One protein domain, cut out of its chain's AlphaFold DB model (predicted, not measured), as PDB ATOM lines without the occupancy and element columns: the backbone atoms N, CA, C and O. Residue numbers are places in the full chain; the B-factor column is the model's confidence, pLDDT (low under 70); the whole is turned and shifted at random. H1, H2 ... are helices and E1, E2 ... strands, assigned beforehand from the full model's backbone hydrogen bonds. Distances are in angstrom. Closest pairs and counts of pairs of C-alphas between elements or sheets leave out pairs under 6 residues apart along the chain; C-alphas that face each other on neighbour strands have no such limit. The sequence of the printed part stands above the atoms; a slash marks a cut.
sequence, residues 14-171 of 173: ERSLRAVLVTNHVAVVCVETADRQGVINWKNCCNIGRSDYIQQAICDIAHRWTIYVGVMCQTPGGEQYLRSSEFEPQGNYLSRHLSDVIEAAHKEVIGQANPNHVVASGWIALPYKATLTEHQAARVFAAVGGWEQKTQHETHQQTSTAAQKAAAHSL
ATOM      1  N   GLU A  14     -20.536 -34.419   5.292       92.31
ATOM      2  CA  GLU A  14     -20.089 -33.156   5.896       92.31
ATOM      3  C   GLU A  14     -20.524 -33.034   7.366       92.31
ATOM      4  O   GLU A  14     -19.764 -32.560   8.210       92.31
ATOM      5  N   ARG A  15     -21.734 -33.495   7.713       91.94
ATOM      6  CA  ARG A  15     -22.205 -33.500   9.107       91.94
ATOM      7  C   ARG A  15     -21.411 -34.472   9.976       91.94
ATOM      8  O   ARG A  15     -21.038 -34.110  11.090       91.94
ATOM      9  N   SER A  16     -21.149 -35.678   9.475       93.06
ATOM     10  CA  SER A  16     -20.299 -36.657  10.161       93.06
ATOM     11  C   SER A  16     -18.886 -36.115  10.368       93.06
ATOM     12  O   SER A  16     -18.333 -36.250  11.455       93.06
ATOM     13  N   LEU A  17     -18.338 -35.427   9.367       93.06
ATOM     14  CA  LEU A  17     -17.032 -34.787   9.433       93.06
ATOM     15  C   LEU A  17     -16.939 -33.710  10.507       93.06
ATOM     16  O   LEU A  17     -16.032 -33.741  11.335       93.06
ATOM     17  N   ARG A  18     -17.915 -32.802  10.558       94.38
ATOM     18  CA  ARG A  18     -17.980 -31.785  11.615       94.38
ATOM     19  C   ARG A  18     -18.048 -32.412  13.007       94.38
ATOM     20  O   ARG A  18     -17.377 -31.936  13.914       94.38
ATOM     21  N   ALA A  19     -18.817 -33.490  13.171       94.12
ATOM     22  CA  ALA A  19     -18.896 -34.198  14.446       94.12
ATOM     23  C   ALA A  19     -17.532 -34.776  14.860       94.12
ATOM     24  O   ALA A  19     -17.133 -34.611  16.008       94.12
ATOM     25  N   VAL A  20     -16.779 -35.365  13.922       93.56
ATOM     26  CA  VAL A  20     -15.415 -35.860  14.177       93.56
ATOM     27  C   VAL A  20     -14.498 -34.737  14.670       93.56
ATOM     28  O   VAL A  20     -13.770 -34.951  15.638       93.56
ATOM     29  N   LEU A  21     -14.555 -33.544  14.065       95.06
ATOM     30  CA  LEU A  21     -13.735 -32.400  14.489       95.06
ATOM     31  C   LEU A  21     -14.048 -31.962  15.927       95.06
ATOM     32  O   LEU A  21     -13.133 -31.721  16.715       95.06
ATOM     33  N   VAL A  22     -15.335 -31.906  16.282       95.31
ATOM     34  CA  VAL A  22     -15.792 -31.510  17.624       95.31
ATOM     35  C   VAL A  22     -15.412 -32.560  18.670       95.31
ATOM     36  O   VAL A  22     -14.848 -32.218  19.707       95.31
ATOM     37  N   THR A  23     -15.686 -33.842  18.404       94.06
ATOM     38  CA  THR A  23     -15.422 -34.943  19.346       94.06
ATOM     39  C   THR A  23     -13.929 -35.146  19.595       94.06
ATOM     40  O   THR A  23     -13.540 -35.461  20.715       94.06
ATOM     41  N   ASN A  24     -13.083 -34.924  18.585       94.25
ATOM     42  CA  ASN A  24     -11.628 -35.003  18.734       94.25
ATOM     43  C   ASN A  24     -10.995 -33.695  19.218       94.25
ATOM     44  O   ASN A  24      -9.771 -33.613  19.281       94.25
ATOM     45  N   HIS A  25     -11.803 -32.683  19.558       95.75
ATOM     46  CA  HIS A  25     -11.330 -31.386  20.035       95.75
ATOM     47  C   HIS A  25     -10.245 -30.793  19.131       95.75
ATOM     48  O   HIS A  25      -9.213 -30.316  19.596       95.75
ATOM     49  N   VAL A  26     -10.479 -30.862  17.820       96.44
ATOM     50  CA  VAL A  26      -9.516 -30.415  16.816       96.44
ATOM     51  C   VAL A  26      -9.317 -28.908  16.932       96.44
ATOM     52  O   VAL A  26     -10.296 -28.162  17.012       96.44
ATOM     53  N   ALA A  27      -8.063 -28.474  16.907       96.25
ATOM     54  CA  ALA A  27      -7.657 -27.089  16.735       96.25
ATOM     55  C   ALA A  27      -6.472 -27.013  15.766       96.25
ATOM     56  O   ALA A  27      -5.578 -27.861  15.795       96.25
ATOM     57  N   VAL A  28      -6.470 -25.987  14.920       95.00
ATOM     58  CA  VAL A  28      -5.300 -25.589  14.132       95.00
ATOM     59  C   VAL A  28      -4.551 -24.548  14.943       95.00
ATOM     60  O   VAL A  28      -5.155 -23.581  15.389       95.00
ATOM     61  N   VAL A  29      -3.257 -24.738  15.148       94.94
ATOM     62  CA  VAL A  29      -2.425 -23.843  15.955       94.94
ATOM     63  C   VAL A  29      -1.209 -23.416  15.153       94.94
ATOM     64  O   VAL A  29      -0.619 -24.232  14.445       94.94
ATOM     65  N   CYS A  30      -0.849 -22.142  15.266       93.25
ATOM     66  CA  CYS A  30       0.359 -21.571  14.692       93.25
ATOM     67  C   CYS A  30       1.093 -20.750  15.754       93.25
ATOM     68  O   CYS A  30       0.469 -19.964  16.465       93.25
ATOM     69  N   VAL A  31       2.407 -20.934  15.841       92.44
ATOM     70  CA  VAL A  31       3.331 -20.132  16.645       92.44
ATOM     71  C   VAL A  31       4.354 -19.529  15.690       92.44
ATOM     72  O   VAL A  31       5.140 -20.252  15.076       92.44
ATOM     73  N   GLU A  32       4.347 -18.208  15.565       85.69
ATOM     74  CA  GLU A  32       5.089 -17.496  14.519       85.69
ATOM     75  C   GLU A  32       6.592 -17.460  14.784       85.69
ATOM     76  O   GLU A  32       7.388 -17.701  13.882       85.69
ATOM     77  N   THR A  33       7.009 -17.220  16.027       76.06
ATOM     78  CA  THR A  33       8.437 -17.172  16.387       76.06
ATOM     79  C   THR A  33       9.120 -18.532  16.240       76.06
ATOM     80  O   THR A  33      10.285 -18.614  15.840       76.06
ATOM     81  N   ALA A  34       8.380 -19.608  16.506       72.81
ATOM     82  CA  ALA A  34       8.848 -20.972  16.310       72.81
ATOM     83  C   ALA A  34       8.769 -21.421  14.840       72.81
ATOM     84  O   ALA A  34       9.417 -22.406  14.487       72.81
ATOM     85  N   ASP A  35       8.025 -20.703  13.989       80.38
ATOM     86  CA  ASP A  35       7.632 -21.135  12.639       80.38
ATOM     87  C   ASP A  35       7.015 -22.549  12.655       80.38
ATOM     88  O   ASP A  35       7.353 -23.436  11.872       80.38
ATOM     89  N   ARG A  36       6.155 -22.797  13.654       85.50
ATOM     90  CA  ARG A  36       5.516 -24.097  13.882       85.50
ATOM     91  C   ARG A  36       4.013 -23.972  13.717       85.50
ATOM     92  O   ARG A  36       3.359 -23.212  14.427       85.50
ATOM     93  N   GLN A  37       3.463 -24.797  12.833       89.88
ATOM     94  CA  GLN A  37       2.028 -24.958  12.646       89.88
ATOM     95  C   GLN A  37       1.645 -26.433  12.764       89.88
ATOM     96  O   GLN A  37       2.379 -27.319  12.324       89.88
ATOM     97  N   GLY A  38       0.480 -26.712  13.343       90.38
ATOM     98  CA  GLY A  38      -0.008 -28.077  13.474       90.38
ATOM     99  C   GLY A  38      -1.502 -28.178  13.729       90.38
ATOM    100  O   GLY A  38      -2.181 -27.197  14.031       90.38
ATOM    101  N   VAL A  39      -2.003 -29.405  13.612       94.00
ATOM    102  CA  VAL A  39      -3.353 -29.779  14.030       94.00
ATOM    103  C   VAL A  39      -3.223 -30.577  15.320       94.00
ATOM    104  O   VAL A  39      -2.505 -31.574  15.381       94.00
ATOM    105  N   ILE A  40      -3.899 -30.132  16.371       94.69
ATOM    106  CA  ILE A  40      -3.806 -30.743  17.695       94.69
ATOM    107  C   ILE A  40      -5.192 -30.998  18.275       94.69
ATOM    108  O   ILE A  40      -6.182 -30.386  17.872       94.69
ATOM    109  N   ASN A  41      -5.251 -31.876  19.266       95.81
ATOM    110  CA  ASN A  41      -6.375 -31.951  20.179       95.81
ATOM    111  C   ASN A  41      -6.092 -30.976  21.322       95.81
ATOM    112  O   ASN A  41      -5.177 -31.188  22.114       95.81
ATOM    113  N   TRP A  42      -6.855 -29.890  21.419       95.06
ATOM    114  CA  TRP A  42      -6.544 -28.819  22.375       95.06
ATOM    115  C   TRP A  42      -6.805 -29.201  23.841       95.06
ATOM    116  O   TRP A  42      -6.321 -28.524  24.748       95.06
ATOM    117  N   LYS A  43      -7.539 -30.291  24.116       95.12
ATOM    118  CA  LYS A  43      -7.774 -30.753  25.493       95.12
ATOM    119  C   LYS A  43      -6.595 -31.527  26.064       95.12
ATOM    120  O   LYS A  43      -6.243 -31.300  27.220       95.12
ATOM    121  N   ASN A  44      -6.016 -32.439  25.284       94.56
ATOM    122  CA  ASN A  44      -4.879 -33.262  25.711       94.56
ATOM    123  C   ASN A  44      -3.531 -32.783  25.142       94.56
ATOM    124  O   ASN A  44      -2.497 -33.326  25.510       94.56
ATOM    125  N   CYS A  45      -3.545 -31.766  24.277       93.25
ATOM    126  CA  CYS A  45      -2.384 -31.192  23.594       93.25
ATOM    127  C   CYS A  45      -1.607 -32.188  22.714       93.25
ATOM    128  O   CYS A  45      -0.458 -31.941  22.358       93.25
ATOM    129  N   CYS A  46      -2.222 -33.311  22.334       91.81
ATOM    130  CA  CYS A  46      -1.601 -34.275  21.437       91.81
ATOM    131  C   CYS A  46      -1.750 -33.832  19.981       91.81
ATOM    132  O   CYS A  46      -2.805 -33.346  19.566       91.81
ATOM    133  N   ASN A  47      -0.707 -34.068  19.186       90.56
ATOM    134  CA  ASN A  47      -0.767 -33.879  17.745       90.56
ATOM    135  C   ASN A  47      -1.777 -34.868  17.148       90.56
ATOM    136  O   ASN A  47      -1.658 -36.085  17.317       90.56
ATOM    137  N   ILE A  48      -2.783 -34.338  16.461       86.94
ATOM    138  CA  ILE A  48      -3.669 -35.140  15.634       86.94
ATOM    139  C   ILE A  48      -2.901 -35.263  14.331       86.94
ATOM    140  O   ILE A  48      -2.874 -34.306  13.563       86.94
ATOM    141  N   GLY A  49      -2.200 -36.391  14.159       69.44
ATOM    142  CA  GLY A  49      -1.230 -36.604  13.081       69.44
ATOM    143  C   GLY A  49      -1.767 -36.314  11.673       69.44
ATOM    144  O   GLY A  49      -2.902 -35.887  11.493       69.44
ATOM    145  N   ARG A  50      -0.960 -36.578  10.635       69.06
ATOM    146  CA  ARG A  50      -1.296 -36.330   9.213       69.06
ATOM    147  C   ARG A  50      -2.436 -37.225   8.685       69.06
ATOM    148  O   ARG A  50      -2.257 -37.992   7.752       69.06
ATOM    149  N   SER A  51      -3.603 -37.177   9.314       84.06
ATOM    150  CA  SER A  51      -4.830 -37.765   8.811       84.06
ATOM    151  C   SER A  51      -5.362 -36.844   7.727       84.06
ATOM    152  O   SER A  51      -5.921 -35.783   8.025       84.06
ATOM    153  N   ASP A  52      -5.192 -37.263   6.475       84.38
ATOM    154  CA  ASP A  52      -5.658 -36.530   5.295       84.38
ATOM    155  C   ASP A  52      -7.142 -36.169   5.414       84.38
ATOM    156  O   ASP A  52      -7.559 -35.074   5.056       84.38
ATOM    157  N   TYR A  53      -7.935 -37.051   6.023       87.62
ATOM    158  CA  TYR A  53      -9.362 -36.843   6.234       87.62
ATOM    159  C   TYR A  53      -9.679 -35.668   7.169       87.62
ATOM    160  O   TYR A  53     -10.612 -34.908   6.917       87.62
ATOM    161  N   ILE A  54      -8.908 -35.496   8.249       91.62
ATOM    162  CA  ILE A  54      -9.098 -34.373   9.178       91.62
ATOM    163  C   ILE A  54      -8.635 -33.075   8.523       91.62
ATOM    164  O   ILE A  54      -9.334 -32.069   8.620       91.62
ATOM    165  N   GLN A  55      -7.511 -33.097   7.806       89.88
ATOM    166  CA  GLN A  55      -7.036 -31.925   7.071       89.88
ATOM    167  C   GLN A  55      -8.040 -31.493   6.002       89.88
ATOM    168  O   GLN A  55      -8.406 -30.321   5.934       89.88
ATOM    169  N   GLN A  56      -8.568 -32.449   5.236       89.88
ATOM    170  CA  GLN A  56      -9.605 -32.194   4.247       89.88
ATOM    171  C   GLN A  56     -10.858 -31.599   4.897       89.88
ATOM    172  O   GLN A  56     -11.415 -30.619   4.412       89.88
ATOM    173  N   ALA A  57     -11.283 -32.141   6.037       93.69
ATOM    174  CA  ALA A  57     -12.432 -31.627   6.766       93.69
ATOM    175  C   ALA A  57     -12.245 -30.181   7.235       93.69
ATOM    176  O   ALA A  57     -13.196 -29.405   7.196       93.69
ATOM    177  N   ILE A  58     -11.044 -29.819   7.684       94.31
ATOM    178  CA  ILE A  58     -10.694 -28.459   8.117       94.31
ATOM    179  C   ILE A  58     -10.683 -27.500   6.917       94.31
ATOM    180  O   ILE A  58     -11.206 -26.390   7.021       94.31
ATOM    181  N   CYS A  59     -10.102 -27.921   5.791       92.69
ATOM    182  CA  CYS A  59      -9.845 -27.051   4.644       92.69
ATOM    183  C   CYS A  59     -11.029 -26.909   3.675       92.69
ATOM    184  O   CYS A  59     -11.281 -25.803   3.195       92.69
ATOM    185  N   ASP A  60     -11.771 -27.988   3.414       93.38
ATOM    186  CA  ASP A  60     -12.767 -28.046   2.331       93.38
ATOM    187  C   ASP A  60     -14.206 -27.785   2.799       93.38
ATOM    188  O   ASP A  60     -15.104 -27.559   1.983       93.38
ATOM    189  N   ILE A  61     -14.458 -27.820   4.110       94.19
ATOM    190  CA  ILE A  61     -15.786 -27.595   4.685       94.19
ATOM    191  C   ILE A  61     -15.819 -26.221   5.348       94.19
ATOM    192  O   ILE A  61     -14.968 -25.885   6.163       94.19
ATOM    193  N   ALA A  62     -16.832 -25.414   5.028       95.75
ATOM    194  CA  ALA A  62     -16.989 -24.102   5.644       95.75
ATOM    195  C   ALA A  62     -17.490 -24.237   7.091       95.75
ATOM    196  O   ALA A  62     -18.578 -24.772   7.310       95.75
ATOM    197  N   HIS A  63     -16.758 -23.733   8.080       96.31
ATOM    198  CA  HIS A  63     -17.081 -23.871   9.505       96.31
ATOM    199  C   HIS A  63     -17.422 -22.552  10.164       96.31
ATOM    200  O   HIS A  63     -17.017 -21.488   9.701       96.31
ATOM    201  N   ARG A  64     -18.141 -22.636  11.283       95.19
ATOM    202  CA  ARG A  64     -18.252 -21.518  12.206       95.19
ATOM    203  C   ARG A  64     -17.060 -21.558  13.146       95.19
ATOM    204  O   ARG A  64     -17.019 -22.408  14.033       95.19
ATOM    205  N   TRP A  65     -16.102 -20.682  12.890       96.81
ATOM    206  CA  TRP A  65     -14.822 -20.684  13.577       96.81
ATOM    207  C   TRP A  65     -14.886 -19.940  14.908       96.81
ATOM    208  O   TRP A  65     -15.564 -18.917  15.010       96.81
ATOM    209  N   THR A  66     -14.125 -20.428  15.882       96.88
ATOM    210  CA  THR A  66     -13.650 -19.620  17.007       96.88
ATOM    211  C   THR A  66     -12.143 -19.479  16.865       96.88
ATOM    212  O   THR A  66     -11.448 -20.467  16.620       96.88
ATOM    213  N   ILE A  67     -11.643 -18.253  16.956       96.31
ATOM    214  CA  ILE A  67     -10.225 -17.945  16.810       96.31
ATOM    215  C   ILE A  67      -9.753 -17.294  18.098       96.31
ATOM    216  O   ILE A  67     -10.359 -16.347  18.587       96.31
ATOM    217  N   TYR A  68      -8.649 -17.806  18.618       96.62
ATOM    218  CA  TYR A  68      -7.959 -17.275  19.773       96.62
ATOM    219  C   TYR A  68      -6.576 -16.813  19.335       96.62
ATOM    220  O   TYR A  68      -5.811 -17.597  18.776       96.62
ATOM    221  N   VAL A  69      -6.240 -15.558  19.590       95.81
ATOM    222  CA  VAL A  69      -4.921 -14.994  19.302       95.81
ATOM    223  C   VAL A  69      -4.236 -14.674  20.617       95.81
ATOM    224  O   VAL A  69      -4.858 -14.112  21.516       95.81
ATOM    225  N   GLY A  70      -2.968 -15.058  20.738       94.44
ATOM    226  CA  GLY A  70      -2.206 -14.944  21.972       94.44
ATOM    227  C   GLY A  70      -0.786 -14.447  21.735       94.44
ATOM    228  O   GLY A  70      -0.115 -14.851  20.787       94.44
ATOM    229  N   VAL A  71      -0.325 -13.593  22.641       94.81
ATOM    230  CA  VAL A  71       1.048 -13.104  22.730       94.81
ATOM    231  C   VAL A  71       1.606 -13.540  24.074       94.81
ATOM    232  O   VAL A  71       1.155 -13.104  25.135       94.81
ATOM    233  N   MET A  72       2.571 -14.446  24.013       94.12
ATOM    234  CA  MET A  72       3.281 -14.982  25.164       94.12
ATOM    235  C   MET A  72       4.331 -13.970  25.589       94.12
ATOM    236  O   MET A  72       5.214 -13.607  24.806       94.12
ATOM    237  N   CYS A  73       4.206 -13.498  26.822       93.06
ATOM    238  CA  CYS A  73       5.044 -12.454  27.372       93.06
ATOM    239  C   CYS A  73       5.779 -12.946  28.619       93.06
ATOM    240  O   CYS A  73       5.260 -13.765  29.378       93.06
ATOM    241  N   GLN A  74       6.968 -12.407  28.853       93.38
ATOM    242  CA  GLN A  74       7.752 -12.638  30.053       93.38
ATOM    243  C   GLN A  74       8.267 -11.306  30.600       93.38
ATOM    244  O   GLN A  74       8.853 -10.505  29.874       93.38
ATOM    245  N   THR A  75       8.026 -11.048  31.883       92.88
ATOM    246  CA  THR A  75       8.555  -9.857  32.553       92.88
ATOM    247  C   THR A  75      10.067  -9.994  32.781       92.88
ATOM    248  O   THR A  75      10.582 -11.112  32.836       92.88
ATOM    249  N   PRO A  76      10.802  -8.890  33.011       89.50
ATOM    250  CA  PRO A  76      12.213  -8.951  33.403       89.50
ATOM    251  C   PRO A  76      12.464  -9.749  34.691       89.50
ATOM    252  O   PRO A  76      13.559 -10.261  34.894       89.50
ATOM    253  N   GLY A  77      11.449  -9.872  35.557       89.62
ATOM    254  CA  GLY A  77      11.485 -10.708  36.761       89.62
ATOM    255  C   GLY A  77      11.259 -12.202  36.497       89.62
ATOM    256  O   GLY A  77      11.274 -12.990  37.436       89.62
ATOM    257  N   GLY A  78      11.038 -12.595  35.239       88.25
ATOM    258  CA  GLY A  78      10.838 -13.979  34.813       88.25
ATOM    259  C   GLY A  78       9.385 -14.458  34.824       88.25
ATOM    260  O   GLY A  78       9.133 -15.579  34.385       88.25
ATOM    261  N   GLU A  79       8.434 -13.633  35.270       91.50
ATOM    262  CA  GLU A  79       7.010 -13.984  35.320       91.50
ATOM    263  C   GLU A  79       6.414 -14.059  33.912       91.50
ATOM    264  O   GLU A  79       6.522 -13.115  33.126       91.50
ATOM    265  N   GLN A  80       5.782 -15.189  33.598       91.81
ATOM    266  CA  GLN A  80       5.150 -15.447  32.309       91.81
ATOM    267  C   GLN A  80       3.665 -15.098  32.359       91.81
ATOM    268  O   GLN A  80       2.961 -15.497  33.285       91.81
ATOM    269  N   TYR A  81       3.178 -14.406  31.333       91.75
ATOM    270  CA  TYR A  81       1.760 -14.097  31.174       91.75
ATOM    271  C   TYR A  81       1.347 -14.159  29.702       91.75
ATOM    272  O   TYR A  81       2.178 -14.023  28.799       91.75
ATOM    273  N   LEU A  82       0.057 -14.380  29.452       92.69
ATOM    274  CA  LEU A  82      -0.501 -14.436  28.108       92.69
ATOM    275  C   LEU A  82      -1.407 -13.226  27.898       92.69
ATOM    276  O   LEU A  82      -2.353 -12.996  28.640       92.69
ATOM    277  N   ARG A  83      -1.138 -12.438  26.858       93.62
ATOM    278  CA  ARG A  83      -2.098 -11.432  26.396       93.62
ATOM    279  C   ARG A  83      -2.872 -12.005  25.227       93.62
ATOM    280  O   ARG A  83      -2.260 -12.509  24.293       93.62
ATOM    281  N   SER A  84      -4.198 -11.937  25.263       94.00
ATOM    282  CA  SER A  84      -5.016 -12.637  24.273       94.00
ATOM    283  C   SER A  84      -6.290 -11.917  23.874       94.00
ATOM    284  O   SER A  84      -6.828 -11.129  24.646       94.00
ATOM    285  N   SER A  85      -6.811 -12.291  22.710       94.25
ATOM    286  CA  SER A  85      -8.156 -11.955  22.250       94.25
ATOM    287  C   SER A  85      -8.811 -13.181  21.614       94.25
ATOM    288  O   SER A  85      -8.168 -13.907  20.854       94.25
ATOM    289  N   GLU A  86     -10.085 -13.413  21.924       95.06
ATOM    290  CA  GLU A  86     -10.921 -14.434  21.287       95.06
ATOM    291  C   GLU A  86     -11.995 -13.746  20.443       95.06
ATOM    292  O   GLU A  86     -12.636 -12.796  20.894       95.06
ATOM    293  N   PHE A  87     -12.225 -14.244  19.230       93.69
ATOM    294  CA  PHE A  87     -13.297 -13.753  18.373       93.69
ATOM    295  C   PHE A  87     -13.915 -14.861  17.513       93.69
ATOM    296  O   PHE A  87     -13.293 -15.868  17.169       93.69
ATOM    297  N   GLU A  88     -15.175 -14.648  17.133       94.12
ATOM    298  CA  GLU A  88     -15.945 -15.546  16.272       94.12
ATOM    299  C   GLU A  88     -16.381 -14.810  14.995       94.12
ATOM    300  O   GLU A  88     -17.278 -13.958  15.056       94.12
ATOM    301  N   PRO A  89     -15.817 -15.135  13.816       91.00
ATOM    302  CA  PRO A  89     -16.326 -14.623  12.551       91.00
ATOM    303  C   PRO A  89     -17.815 -14.957  12.364       91.00
ATOM    304  O   PRO A  89     -18.267 -16.080  12.608       91.00
ATOM    305  N   GLN A  90     -18.605 -13.986  11.898       90.50
ATOM    306  CA  GLN A  90     -20.040 -14.185  11.683       90.50
ATOM    307  C   GLN A  90     -20.283 -15.002  10.412       90.50
ATOM    308  O   GLN A  90     -20.159 -14.488   9.302       90.50
ATOM    309  N   GLY A  91     -20.626 -16.283  10.570       91.75
ATOM    310  CA  GLY A  91     -21.006 -17.170   9.469       91.75
ATOM    311  C   GLY A  91     -20.161 -18.436   9.382       91.75
ATOM    312  O   GLY A  91     -19.519 -18.838  10.351       91.75
ATOM    313  N   ASN A  92     -20.207 -19.076   8.212       93.75
ATOM    314  CA  ASN A  92     -19.414 -20.260   7.903       93.75
ATOM    315  C   ASN A  92     -18.337 -19.900   6.874       93.75
ATOM    316  O   ASN A  92     -18.675 -19.476   5.770       93.75
ATOM    317  N   TYR A  93     -17.067 -20.132   7.202       95.50
ATOM    318  CA  TYR A  93     -15.923 -19.792   6.353       95.50
ATOM    319  C   TYR A  93     -15.044 -21.012   6.086       95.50
ATOM    320  O   TYR A  93     -14.925 -21.898   6.930       95.50
ATOM    321  N   LEU A  94     -14.423 -21.067   4.909       95.38
ATOM    322  CA  LEU A  94     -13.320 -21.997   4.647       95.38
ATOM    323  C   LEU A  94     -12.059 -21.499   5.356       95.38
ATOM    324  O   LEU A  94     -11.904 -20.291   5.533       95.38
ATOM    325  N   SER A  95     -11.142 -22.408   5.697       93.38
ATOM    326  CA  SER A  95      -9.882 -22.057   6.375       93.38
ATOM    327  C   SER A  95      -9.087 -20.987   5.616       93.38
ATOM    328  O   SER A  95      -8.613 -20.026   6.212       93.38
ATOM    329  N   ARG A  96      -9.034 -21.091   4.282       92.25
ATOM    330  CA  ARG A  96      -8.325 -20.153   3.393       92.25
ATOM    331  C   ARG A  96      -8.839 -18.707   3.430       92.25
ATOM    332  O   ARG A  96      -8.177 -17.832   2.895       92.25
ATOM    333  N   HIS A  97     -10.031 -18.460   3.981       92.12
ATOM    334  CA  HIS A  97     -10.607 -17.113   4.085       92.12
ATOM    335  C   HIS A  97     -10.351 -16.463   5.455       92.12
ATOM    336  O   HIS A  97     -10.830 -15.360   5.695       92.12
ATOM    337  N   LEU A  98      -9.664 -17.144   6.379       91.38
ATOM    338  CA  LEU A  98      -9.454 -16.633   7.736       91.38
ATOM    339  C   LEU A  98      -8.209 -15.761   7.874       91.38
ATOM    340  O   LEU A  98      -8.117 -15.036   8.860       91.38
ATOM    341  N   SER A  99      -7.275 -15.833   6.923       89.88
ATOM    342  CA  SER A  99      -5.956 -15.196   7.014       89.88
ATOM    343  C   SER A  99      -6.051 -13.715   7.370       89.88
ATOM    344  O   SER A  99      -5.500 -13.308   8.386       89.88
ATOM    345  N   ASP A 100      -6.840 -12.945   6.618       89.50
ATOM    346  CA  ASP A 100      -6.973 -11.496   6.812       89.50
ATOM    347  C   ASP A 100      -7.559 -11.145   8.190       89.50
ATOM    348  O   ASP A 100      -7.148 -10.179   8.832       89.50
ATOM    349  N   VAL A 101      -8.511 -11.951   8.675       91.38
ATOM    350  CA  VAL A 101      -9.175 -11.725   9.969       91.38
ATOM    351  C   VAL A 101      -8.237 -12.073  11.126       91.38
ATOM    352  O   VAL A 101      -8.179 -11.345  12.116       91.38
ATOM    353  N   ILE A 102      -7.488 -13.171  10.995       93.19
ATOM    354  CA  ILE A 102      -6.466 -13.574  11.966       93.19
ATOM    355  C   ILE A 102      -5.364 -12.517  12.027       93.19
ATOM    356  O   ILE A 102      -5.003 -12.094  13.120       93.19
ATOM    357  N   GLU A 103      -4.868 -12.059  10.877       92.06
ATOM    358  CA  GLU A 103      -3.799 -11.063  10.795       92.06
ATOM    359  C   GLU A 103      -4.214  -9.725  11.422       92.06
ATOM    360  O   GLU A 103      -3.446  -9.126  12.175       92.06
ATOM    361  N   ALA A 104      -5.440  -9.263  11.157       92.44
ATOM    362  CA  ALA A 104      -5.957  -8.033  11.751       92.44
ATOM    363  C   ALA A 104      -6.026  -8.122  13.285       92.44
ATOM    364  O   ALA A 104      -5.498  -7.251  13.978       92.44
ATOM    365  N   ALA A 105      -6.616  -9.198  13.815       92.56
ATOM    366  CA  ALA A 105      -6.711  -9.418  15.257       92.56
ATOM    367  C   ALA A 105      -5.333  -9.600  15.907       92.56
ATOM    368  O   ALA A 105      -5.085  -9.148  17.021       92.56
ATOM    369  N   HIS A 106      -4.407 -10.240  15.204       92.81
ATOM    370  CA  HIS A 106      -3.049 -10.451  15.678       92.81
ATOM    371  C   HIS A 106      -2.250  -9.161  15.820       92.81
ATOM    372  O   HIS A 106      -1.681  -8.922  16.890       92.81
ATOM    373  N   LYS A 107      -2.301  -8.282  14.817       92.75
ATOM    374  CA  LYS A 107      -1.700  -6.944  14.906       92.75
ATOM    375  C   LYS A 107      -2.254  -6.151  16.086       92.75
ATOM    376  O   LYS A 107      -1.497  -5.460  16.763       92.75
ATOM    377  N   GLU A 108      -3.552  -6.274  16.355       94.00
ATOM    378  CA  GLU A 108      -4.182  -5.623  17.501       94.00
ATOM    379  C   GLU A 108      -3.633  -6.157  18.834       94.00
ATOM    380  O   GLU A 108      -3.191  -5.369  19.669       94.00
ATOM    381  N   VAL A 109      -3.601  -7.480  19.033       93.44
ATOM    382  CA  VAL A 109      -3.127  -8.072  20.299       93.44
ATOM    383  C   VAL A 109      -1.642  -7.779  20.531       93.44
ATOM    384  O   VAL A 109      -1.263  -7.432  21.653       93.44
ATOM    385  N   ILE A 110      -0.806  -7.849  19.488       92.81
ATOM    386  CA  ILE A 110       0.611  -7.468  19.581       92.81
ATOM    387  C   ILE A 110       0.762  -5.985  19.910       92.81
ATOM    388  O   ILE A 110       1.547  -5.648  20.791       92.81
ATOM    389  N   GLY A 111       0.003  -5.101  19.255       92.31
ATOM    390  CA  GLY A 111       0.069  -3.656  19.498       92.31
ATOM    391  C   GLY A 111      -0.288  -3.259  20.932       92.31
ATOM    392  O   GLY A 111       0.119  -2.201  21.407       92.31
ATOM    393  N   GLN A 112      -1.019  -4.117  21.644       92.06
ATOM    394  CA  GLN A 112      -1.329  -3.927  23.053       92.06
ATOM    395  C   GLN A 112      -0.304  -4.569  24.008       92.06
ATOM    396  O   GLN A 112      -0.320  -4.282  25.209       92.06
ATOM    397  N   ALA A 113       0.554  -5.475  23.539       92.62
ATOM    398  CA  ALA A 113       1.579  -6.101  24.368       92.62
ATOM    399  C   ALA A 113       2.751  -5.137  24.618       92.62
ATOM    400  O   ALA A 113       3.060  -4.285  23.791       92.62
ATOM    401  N   ASN A 114       3.428  -5.276  25.764       92.62
ATOM    402  CA  ASN A 114       4.680  -4.557  25.996       92.62
ATOM    403  C   ASN A 114       5.767  -5.188  25.110       92.62
ATOM    404  O   ASN A 114       6.104  -6.349  25.360       92.62
ATOM    405  N   PRO A 115       6.354  -4.460  24.138       90.88
ATOM    406  CA  PRO A 115       7.325  -5.030  23.204       90.88
ATOM    407  C   PRO A 115       8.537  -5.664  23.893       90.88
ATOM    408  O   PRO A 115       9.057  -6.664  23.414       90.88
ATOM    409  N   ASN A 116       8.943  -5.134  25.052       92.50
ATOM    410  CA  ASN A 116      10.085  -5.649  25.813       92.50
ATOM    411  C   ASN A 116       9.795  -6.975  26.525       92.50
ATOM    412  O   ASN A 116      10.716  -7.598  27.041       92.50
ATOM    413  N   HIS A 117       8.526  -7.375  26.618       93.00
ATOM    414  CA  HIS A 117       8.129  -8.624  27.257       93.00
ATOM    415  C   HIS A 117       7.776  -9.708  26.235       93.00
ATOM    416  O   HIS A 117       7.626 -10.858  26.629       93.00
ATOM    417  N   VAL A 118       7.595  -9.380  24.950       92.62
ATOM    418  CA  VAL A 118       7.125 -10.350  23.951       92.62
ATOM    419  C   VAL A 118       8.180 -11.430  23.721       92.62
ATOM    420  O   VAL A 118       9.291 -11.149  23.285       92.62
ATOM    421  N   VAL A 119       7.797 -12.680  23.979       91.50
ATOM    422  CA  VAL A 119       8.612 -13.873  23.710       91.50
ATOM    423  C   VAL A 119       8.165 -14.541  22.414       91.50
ATOM    424  O   VAL A 119       8.989 -14.954  21.599       91.50
ATOM    425  N   ALA A 120       6.851 -14.647  22.223       92.69
ATOM    426  CA  ALA A 120       6.251 -15.281  21.061       92.69
ATOM    427  C   ALA A 120       4.823 -14.792  20.821       92.69
ATOM    428  O   ALA A 120       4.157 -14.272  21.716       92.69
ATOM    429  N   SER A 121       4.324 -15.039  19.617       93.81
ATOM    430  CA  SER A 121       2.942 -14.795  19.213       93.81
ATOM    431  C   SER A 121       2.406 -15.983  18.430       93.81
ATOM    432  O   SER A 121       3.154 -16.751  17.817       93.81
ATOM    433  N   GLY A 122       1.092 -16.152  18.463       94.69
ATOM    434  CA  GLY A 122       0.438 -17.225  17.742       94.69
ATOM    435  C   GLY A 122      -1.073 -17.145  17.799       94.69
ATOM    436  O   GLY A 122      -1.665 -16.274  18.438       94.69
ATOM    437  N   TRP A 123      -1.705 -18.098  17.131       96.31
ATOM    438  CA  TRP A 123      -3.153 -18.217  17.090       96.31
ATOM    439  C   TRP A 123      -3.596 -19.678  17.127       96.31
ATOM    440  O   TRP A 123      -2.859 -20.592  16.754       96.31
ATOM    441  N   ILE A 124      -4.824 -19.885  17.590       96.69
ATOM    442  CA  ILE A 124      -5.521 -21.164  17.669       96.69
ATOM    443  C   ILE A 124      -6.872 -20.976  16.976       96.69
ATOM    444  O   ILE A 124      -7.653 -20.113  17.362       96.69
ATOM    445  N   ALA A 125      -7.163 -21.780  15.961       96.75
ATOM    446  CA  ALA A 125      -8.415 -21.753  15.219       96.75
ATOM    447  C   ALA A 125      -9.171 -23.075  15.393       96.75
ATOM    448  O   ALA A 125      -8.672 -24.157  15.069       96.75
ATOM    449  N   LEU A 126     -10.402 -22.982  15.889       96.88
ATOM    450  CA  LEU A 126     -11.300 -24.103  16.126       96.88
ATOM    451  C   LEU A 126     -12.365 -24.113  15.020       96.88
ATOM    452  O   LEU A 126     -13.079 -23.121  14.875       96.88
ATOM    453  N   PRO A 127     -12.539 -25.210  14.255       96.38
ATOM    454  CA  PRO A 127     -13.551 -25.313  13.195       96.38
ATOM    455  C   PRO A 127     -14.977 -25.527  13.744       96.38
ATOM    456  O   PRO A 127     -15.819 -26.180  13.124       96.38
ATOM    457  N   TYR A 128     -15.250 -25.039  14.949       96.25
ATOM    458  CA  TYR A 128     -16.530 -25.097  15.644       96.25
ATOM    459  C   TYR A 128     -16.523 -24.079  16.783       96.25
ATOM    460  O   TYR A 128     -15.471 -23.600  17.200       96.25
ATOM    461  N   LYS A 129     -17.713 -23.798  17.323       94.69
ATOM    462  CA  LYS A 129     -17.877 -22.883  18.450       94.69
ATOM    463  C   LYS A 129     -17.399 -23.531  19.743       94.69
ATOM    464  O   LYS A 129     -18.001 -24.509  20.193       94.69
ATOM    465  N   ALA A 130     -16.351 -22.980  20.332       93.81
ATOM    466  CA  ALA A 130     -15.889 -23.304  21.673       93.81
ATOM    467  C   ALA A 130     -14.992 -22.172  22.172       93.81
ATOM    468  O   ALA A 130     -14.184 -21.668  21.406       93.81
ATOM    469  N   THR A 131     -15.108 -21.827  23.449       92.31
ATOM    470  CA  THR A 131     -14.251 -20.824  24.092       92.31
ATOM    471  C   THR A 131     -13.082 -21.502  24.790       92.31
ATOM    472  O   THR A 131     -13.258 -22.545  25.430       92.31
ATOM    473  N   LEU A 132     -11.901 -20.902  24.676       92.50
ATOM    474  CA  LEU A 132     -10.698 -21.328  25.387       92.50
ATOM    475  C   LEU A 132     -10.453 -20.406  26.577       92.50
ATOM    476  O   LEU A 132     -10.443 -19.185  26.448       92.50
ATOM    477  N   THR A 133     -10.195 -20.987  27.749       93.00
ATOM    478  CA  THR A 133      -9.627 -20.190  28.841       93.00
ATOM    479  C   THR A 133      -8.172 -19.852  28.533       93.00
ATOM    480  O   THR A 133      -7.482 -20.606  27.844       93.00
ATOM    481  N   GLU A 134      -7.671 -18.759  29.105       90.75
ATOM    482  CA  GLU A 134      -6.272 -18.345  28.941       90.75
ATOM    483  C   GLU A 134      -5.293 -19.467  29.318       90.75
ATOM    484  O   GLU A 134      -4.375 -19.784  28.569       90.75
ATOM    485  N   HIS A 135      -5.566 -20.178  30.416       92.00
ATOM    486  CA  HIS A 135      -4.778 -21.339  30.824       92.00
ATOM    487  C   HIS A 135      -4.823 -22.488  29.798       92.00
ATOM    488  O   HIS A 135      -3.818 -23.156  29.564       92.00
ATOM    489  N   GLN A 136      -5.972 -22.748  29.163       95.12
ATOM    490  CA  GLN A 136      -6.065 -23.770  28.115       95.12
ATOM    491  C   GLN A 136      -5.264 -23.371  26.873       95.12
ATOM    492  O   GLN A 136      -4.522 -24.202  26.348       95.12
ATOM    493  N   ALA A 137      -5.373 -22.113  26.445       94.44
ATOM    494  CA  ALA A 137      -4.609 -21.585  25.322       94.44
ATOM    495  C   ALA A 137      -3.099 -21.595  25.604       94.44
ATOM    496  O   ALA A 137      -2.324 -22.043  24.762       94.44
ATOM    497  N   ALA A 138      -2.680 -21.210  26.812       92.75
ATOM    498  CA  ALA A 138      -1.283 -21.254  27.235       92.75
ATOM    499  C   ALA A 138      -0.691 -22.669  27.132       92.75
ATOM    500  O   ALA A 138       0.414 -22.835  26.619       92.75
ATOM    501  N   ARG A 139      -1.437 -23.707  27.546       95.06
ATOM    502  CA  ARG A 139      -0.996 -25.107  27.387       95.06
ATOM    503  C   ARG A 139      -0.864 -25.517  25.924       95.06
ATOM    504  O   ARG A 139       0.092 -26.204  25.578       95.06
ATOM    505  N   VAL A 140      -1.804 -25.098  25.078       95.31
ATOM    506  CA  VAL A 140      -1.752 -25.358  23.634       95.31
ATOM    507  C   VAL A 140      -0.512 -24.719  23.018       95.31
ATOM    508  O   VAL A 140       0.240 -25.406  22.331       95.31
ATOM    509  N   PHE A 141      -0.259 -23.439  23.292       94.25
ATOM    510  CA  PHE A 141       0.927 -22.765  22.777       94.25
ATOM    511  C   PHE A 141       2.214 -23.403  23.298       94.25
ATOM    512  O   PHE A 141       3.121 -23.666  22.511       94.25
ATOM    513  N   ALA A 142       2.278 -23.734  24.590       91.75
ATOM    514  CA  ALA A 142       3.426 -24.421  25.174       91.75
ATOM    515  C   ALA A 142       3.714 -25.762  24.478       91.75
ATOM    516  O   ALA A 142       4.862 -26.034  24.143       91.75
ATOM    517  N   ALA A 143       2.682 -26.556  24.179       91.19
ATOM    518  CA  ALA A 143       2.828 -27.842  23.492       91.19
ATOM    519  C   ALA A 143       3.382 -27.725  22.058       91.19
ATOM    520  O   ALA A 143       3.917 -28.695  21.526       91.19
ATOM    521  N   VAL A 144       3.266 -26.550  21.433       89.06
ATOM    522  CA  VAL A 144       3.777 -26.267  20.080       89.06
ATOM    523  C   VAL A 144       5.125 -25.530  20.129       89.06
ATOM    524  O   VAL A 144       5.715 -25.245  19.091       89.06
ATOM    525  N   GLY A 145       5.671 -25.275  21.321       86.81
ATOM    526  CA  GLY A 145       6.945 -24.572  21.501       86.81
ATOM    527  C   GLY A 145       6.806 -23.054  21.597       86.81
ATOM    528  O   GLY A 145       7.741 -22.334  21.277       86.81
ATOM    529  N   GLY A 146       5.658 -22.546  22.049       85.00
ATOM    530  CA  GLY A 146       5.405 -21.112  22.235       85.00
ATOM    531  C   GLY A 146       6.379 -20.395  23.177       85.00
ATOM    532  O   GLY A 146       6.559 -19.190  23.069       85.00
ATOM    533  N   TRP A 147       7.052 -21.127  24.063       84.56
ATOM    534  CA  TRP A 147       8.075 -20.579  24.964       84.56
ATOM    535  C   TRP A 147       9.510 -20.876  24.509       84.56
ATOM    536  O   TRP A 147      10.461 -20.452  25.162       84.56
ATOM    537  N   GLU A 148       9.690 -21.602  23.402       76.75
ATOM    538  CA  GLU A 148      11.010 -21.863  22.832       76.75
ATOM    539  C   GLU A 148      11.464 -20.628  22.045       76.75
ATOM    540  O   GLU A 148      11.018 -20.371  20.927       76.75
ATOM    541  N   GLN A 149      12.369 -19.843  22.629       62.59
ATOM    542  CA  GLN A 149      13.035 -18.771  21.897       62.59
ATOM    543  C   GLN A 149      14.010 -19.391  20.893       62.59
ATOM    544  O   GLN A 149      14.894 -20.160  21.275       62.59
ATOM    545  N   LYS A 150      13.911 -19.030  19.606       52.31
ATOM    546  CA  LYS A 150      15.044 -19.234  18.696       52.31
ATOM    547  C   LYS A 150      16.183 -18.360  19.211       52.31
ATOM    548  O   LYS A 150      16.151 -17.143  19.052       52.31
ATOM    549  N   THR A 151      17.200 -18.974  19.802       43.72
ATOM    550  CA  THR A 151      18.505 -18.344  19.975       43.72
ATOM    551  C   THR A 151      19.047 -18.038  18.577       43.72
ATOM    552  O   THR A 151      19.706 -18.862  17.955       43.72
ATOM    553  N   GLN A 152      18.753 -16.854  18.037       43.38
ATOM    554  CA  GLN A 152      19.245 -16.408  16.725       43.38
ATOM    555  C   GLN A 152      20.773 -16.159  16.703       43.38
ATOM    556  O   GLN A 152      21.292 -15.588  15.747       43.38
ATOM    557  N   HIS A 153      21.522 -16.608  17.717       41.66
ATOM    558  CA  HIS A 153      22.969 -16.408  17.815       41.66
ATOM    559  C   HIS A 153      23.828 -17.433  17.050       41.66
ATOM    560  O   HIS A 153      25.020 -17.185  16.905       41.66
ATOM    561  N   GLU A 154      23.289 -18.526  16.492       42.28
ATOM    562  CA  GLU A 154      24.145 -19.558  15.859       42.28
ATOM    563  C   GLU A 154      24.166 -19.582  14.321       42.28
ATOM    564  O   GLU A 154      25.102 -20.125  13.735       42.28
ATOM    565  N   THR A 155      23.229 -18.943  13.612       43.38
ATOM    566  CA  THR A 155      23.183 -19.089  12.139       43.38
ATOM    567  C   THR A 155      24.133 -18.146  11.383       43.38
ATOM    568  O   THR A 155      24.548 -18.458  10.266       43.38
ATOM    569  N   HIS A 156      24.572 -17.033  11.983       47.59
ATOM    570  CA  HIS A 156      25.483 -16.090  11.309       47.59
ATOM    571  C   HIS A 156      26.985 -16.363  11.526       47.59
ATOM    572  O   HIS A 156      27.801 -15.848  10.762       47.59
ATOM    573  N   GLN A 157      27.386 -17.199  12.493       45.47
ATOM    574  CA  GLN A 157      28.811 -17.520  12.718       45.47
ATOM    575  C   GLN A 157      29.300 -18.786  11.989       45.47
ATOM    576  O   GLN A 157      30.487 -18.880  11.659       45.47
ATOM    577  N   GLN A 158      28.418 -19.725  11.627       46.50
ATOM    578  CA  GLN A 158      28.826 -20.931  10.887       46.50
ATOM    579  C   GLN A 158      29.032 -20.704   9.381       46.50
ATOM    580  O   GLN A 158      29.891 -21.351   8.782       46.50
ATOM    581  N   THR A 159      28.351 -19.731   8.772       47.69
ATOM    582  CA  THR A 159      28.581 -19.355   7.363       47.69
ATOM    583  C   THR A 159      29.860 -18.531   7.169       47.69
ATOM    584  O   THR A 159      30.538 -18.697   6.156       47.69
ATOM    585  N   SER A 160      30.266 -17.732   8.162       48.59
ATOM    586  CA  SER A 160      31.542 -16.991   8.142       48.59
ATOM    587  C   SER A 160      32.762 -17.919   8.268       48.59
ATOM    588  O   SER A 160      33.718 -17.820   7.497       48.59
ATOM    589  N   THR A 161      32.697 -18.903   9.171       48.66
ATOM    590  CA  THR A 161      33.831 -19.809   9.429       48.66
ATOM    591  C   THR A 161      34.046 -20.809   8.280       48.66
ATOM    592  O   THR A 161      35.183 -21.162   7.964       48.66
ATOM    593  N   ALA A 162      32.974 -21.224   7.591       49.50
ATOM    594  CA  ALA A 162      33.070 -22.078   6.403       49.50
ATOM    595  C   ALA A 162      33.634 -21.328   5.179       49.50
ATOM    596  O   ALA A 162      34.449 -21.888   4.442       49.50
ATOM    597  N   ALA A 163      33.279 -20.050   4.997       50.78
ATOM    598  CA  ALA A 163      33.807 -19.221   3.912       50.78
ATOM    599  C   ALA A 163      35.299 -18.876   4.103       50.78
ATOM    600  O   ALA A 163      36.070 -18.911   3.143       50.78
ATOM    601  N   GLN A 164      35.744 -18.628   5.341       54.72
ATOM    602  CA  GLN A 164      37.160 -18.367   5.635       54.72
ATOM    603  C   GLN A 164      38.046 -19.612   5.468       54.72
ATOM    604  O   GLN A 164      39.187 -19.501   5.018       54.72
ATOM    605  N   LYS A 165      37.520 -20.812   5.752       55.50
ATOM    606  CA  LYS A 165      38.267 -22.066   5.567       55.50
ATOM    607  C   LYS A 165      38.390 -22.472   4.090       55.50
ATOM    608  O   LYS A 165      39.399 -23.062   3.712       55.50
ATOM    609  N   ALA A 166      37.416 -22.111   3.250       55.19
ATOM    610  CA  ALA A 166      37.466 -22.350   1.804       55.19
ATOM    611  C   ALA A 166      38.448 -21.410   1.074       55.19
ATOM    612  O   ALA A 166      39.166 -21.850   0.178       55.19
ATOM    613  N   ALA A 167      38.555 -20.144   1.495       54.47
ATOM    614  CA  ALA A 167      39.493 -19.189   0.896       54.47
ATOM    615  C   ALA A 167      40.972 -19.540   1.171       54.47
ATOM    616  O   ALA A 167      41.824 -19.335   0.311       54.47
ATOM    617  N   ALA A 168      41.281 -20.135   2.329       54.44
ATOM    618  CA  ALA A 168      42.646 -20.538   2.677       54.44
ATOM    619  C   ALA A 168      43.150 -21.779   1.909       54.44
ATOM    620  O   ALA A 168      44.355 -21.978   1.799       54.44
ATOM    621  N   HIS A 169      42.255 -22.612   1.363       55.84
ATOM    622  CA  HIS A 169      42.629 -23.791   0.566       55.84
ATOM    623  C   HIS A 169      42.777 -23.508  -0.936       55.84
ATOM    624  O   HIS A 169      43.359 -24.320  -1.644       55.84
ATOM    625  N   SER A 170      42.308 -22.354  -1.424       51.59
ATOM    626  CA  SER A 170      42.451 -21.955  -2.834       51.59
ATOM    627  C   SER A 170      43.719 -21.139  -3.126       51.59
ATOM    628  O   SER A 170      43.959 -20.811  -4.283       51.59
ATOM    629  N   LEU A 171      44.516 -20.793  -2.107       49.81
ATOM    630  CA  LEU A 171      45.778 -20.051  -2.262       49.81
ATOM    631  C   LEU A 171      47.037 -20.928  -2.116       49.81
ATOM    632  O   LEU A 171      48.147 -20.404  -2.138       49.81
TER     633      LEU A 171
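What this domain is: This is residues 14 to 171 of the 173 residues of an uncharacterized protein of Pseudomonas fluorescens (UniProt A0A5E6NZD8). A twisted sheet of five strands lies between two helices, H3 over one face and H4 on the other, with the sheet curled round H4; H1 and H2 pack on each other at one end of this body. From the other end residues 151 to 171, of which 155 to 169 belong to H5, stick out as a long arm that makes much of the length. The printed part has 158 residues and the named elements H1 E1 E2 H2 E3 E4 H3 E5 H4 H5 along the chain; the sheet's order is E2 E1 E5 E3 E4, all antiparallel, and the class is mixed, helices and strands. The whole is loose, with a radius of gyration of the C-alphas of 19.3 A, and elongated, spanning 70 by 39 by 29 A.

How they stand to each other: H1, residues 14 to 23, touches H2, residues 52 to 60, opposite ways at a steep tilt of 69 degrees, only just short of about perpendicular; their closest C-alphas, those of Leu 17 and Ala 57, are 6.2 A apart. Both only graze the sheet, H1 with residues 20 to 23 and H2 with residues 54 to 58. E1, residues 26 to 31, and E2, residues 36 to 41, form a hairpin, with N 29 and O 38 within hydrogen-bond range at 2.9 A. E3, residues 66 to 74, and E4, residues 80 to 87, form another, with N 69 and O 85 at 2.8 A. H3, residues 99 to 112, has a height over the sheet of 8.6 A; its closest C-alpha pair with E3 is His 106 and Val 69, 6.1 A. E5, residues 118 to 126, is antiparallel to both inner neighbours: N 28 and O 125 are 2.9 A apart towards E1, N 68 and O 124 2.8 A towards E3. H3 lies over E5, E3 and E4, slantwise to the strands, at 33 degrees to E3 on the local plane. E4, H3 and E5 make a split strand-helix-strand unit, two strands running the same way with E3 between them, and its crossover is right-handed. The sheet curls round H4, residues 134 to 143, on the opposite face from H3, in three layers, helices on both faces of a sheet; the closest C-alphas of H4 and E4, those of Ala 138 and Leu 82, are 6.9 A apart. H5, residues 155 to 169, is apart from H4 and not on the sheet. Every O i to N i+4 pair is within hydrogen-bond range in H1, H2, H3 and H4, and 8 of 11 in H5.

Where its parts are: H1 begins at C-alpha 14, (-20.089, -33.156, 5.896). First to last C-alpha, E3 measures 26.0 A, E4 23.2 A, H3 20.1 A, E5 24.3 A and H5 23.1 A. E5 begins at C-alpha 118, (7.125, -10.350, 23.951), and H5 ends at C-alpha 169, (42.629, -23.791, 0.566).

The domain as a whole: The two C-alphas farthest apart, those of Arg 15 and Leu 171, are 70.2 A apart. Without residues 151 to 171, which stand free, the body spans 49 by 28 by 23 A. The printed part has no cut, and the links E4 to H3 and H4 to H5 are long. The mean pLDDT of the printed part is 85.9; residues 49 to 50 and 149 to 171 are under 70.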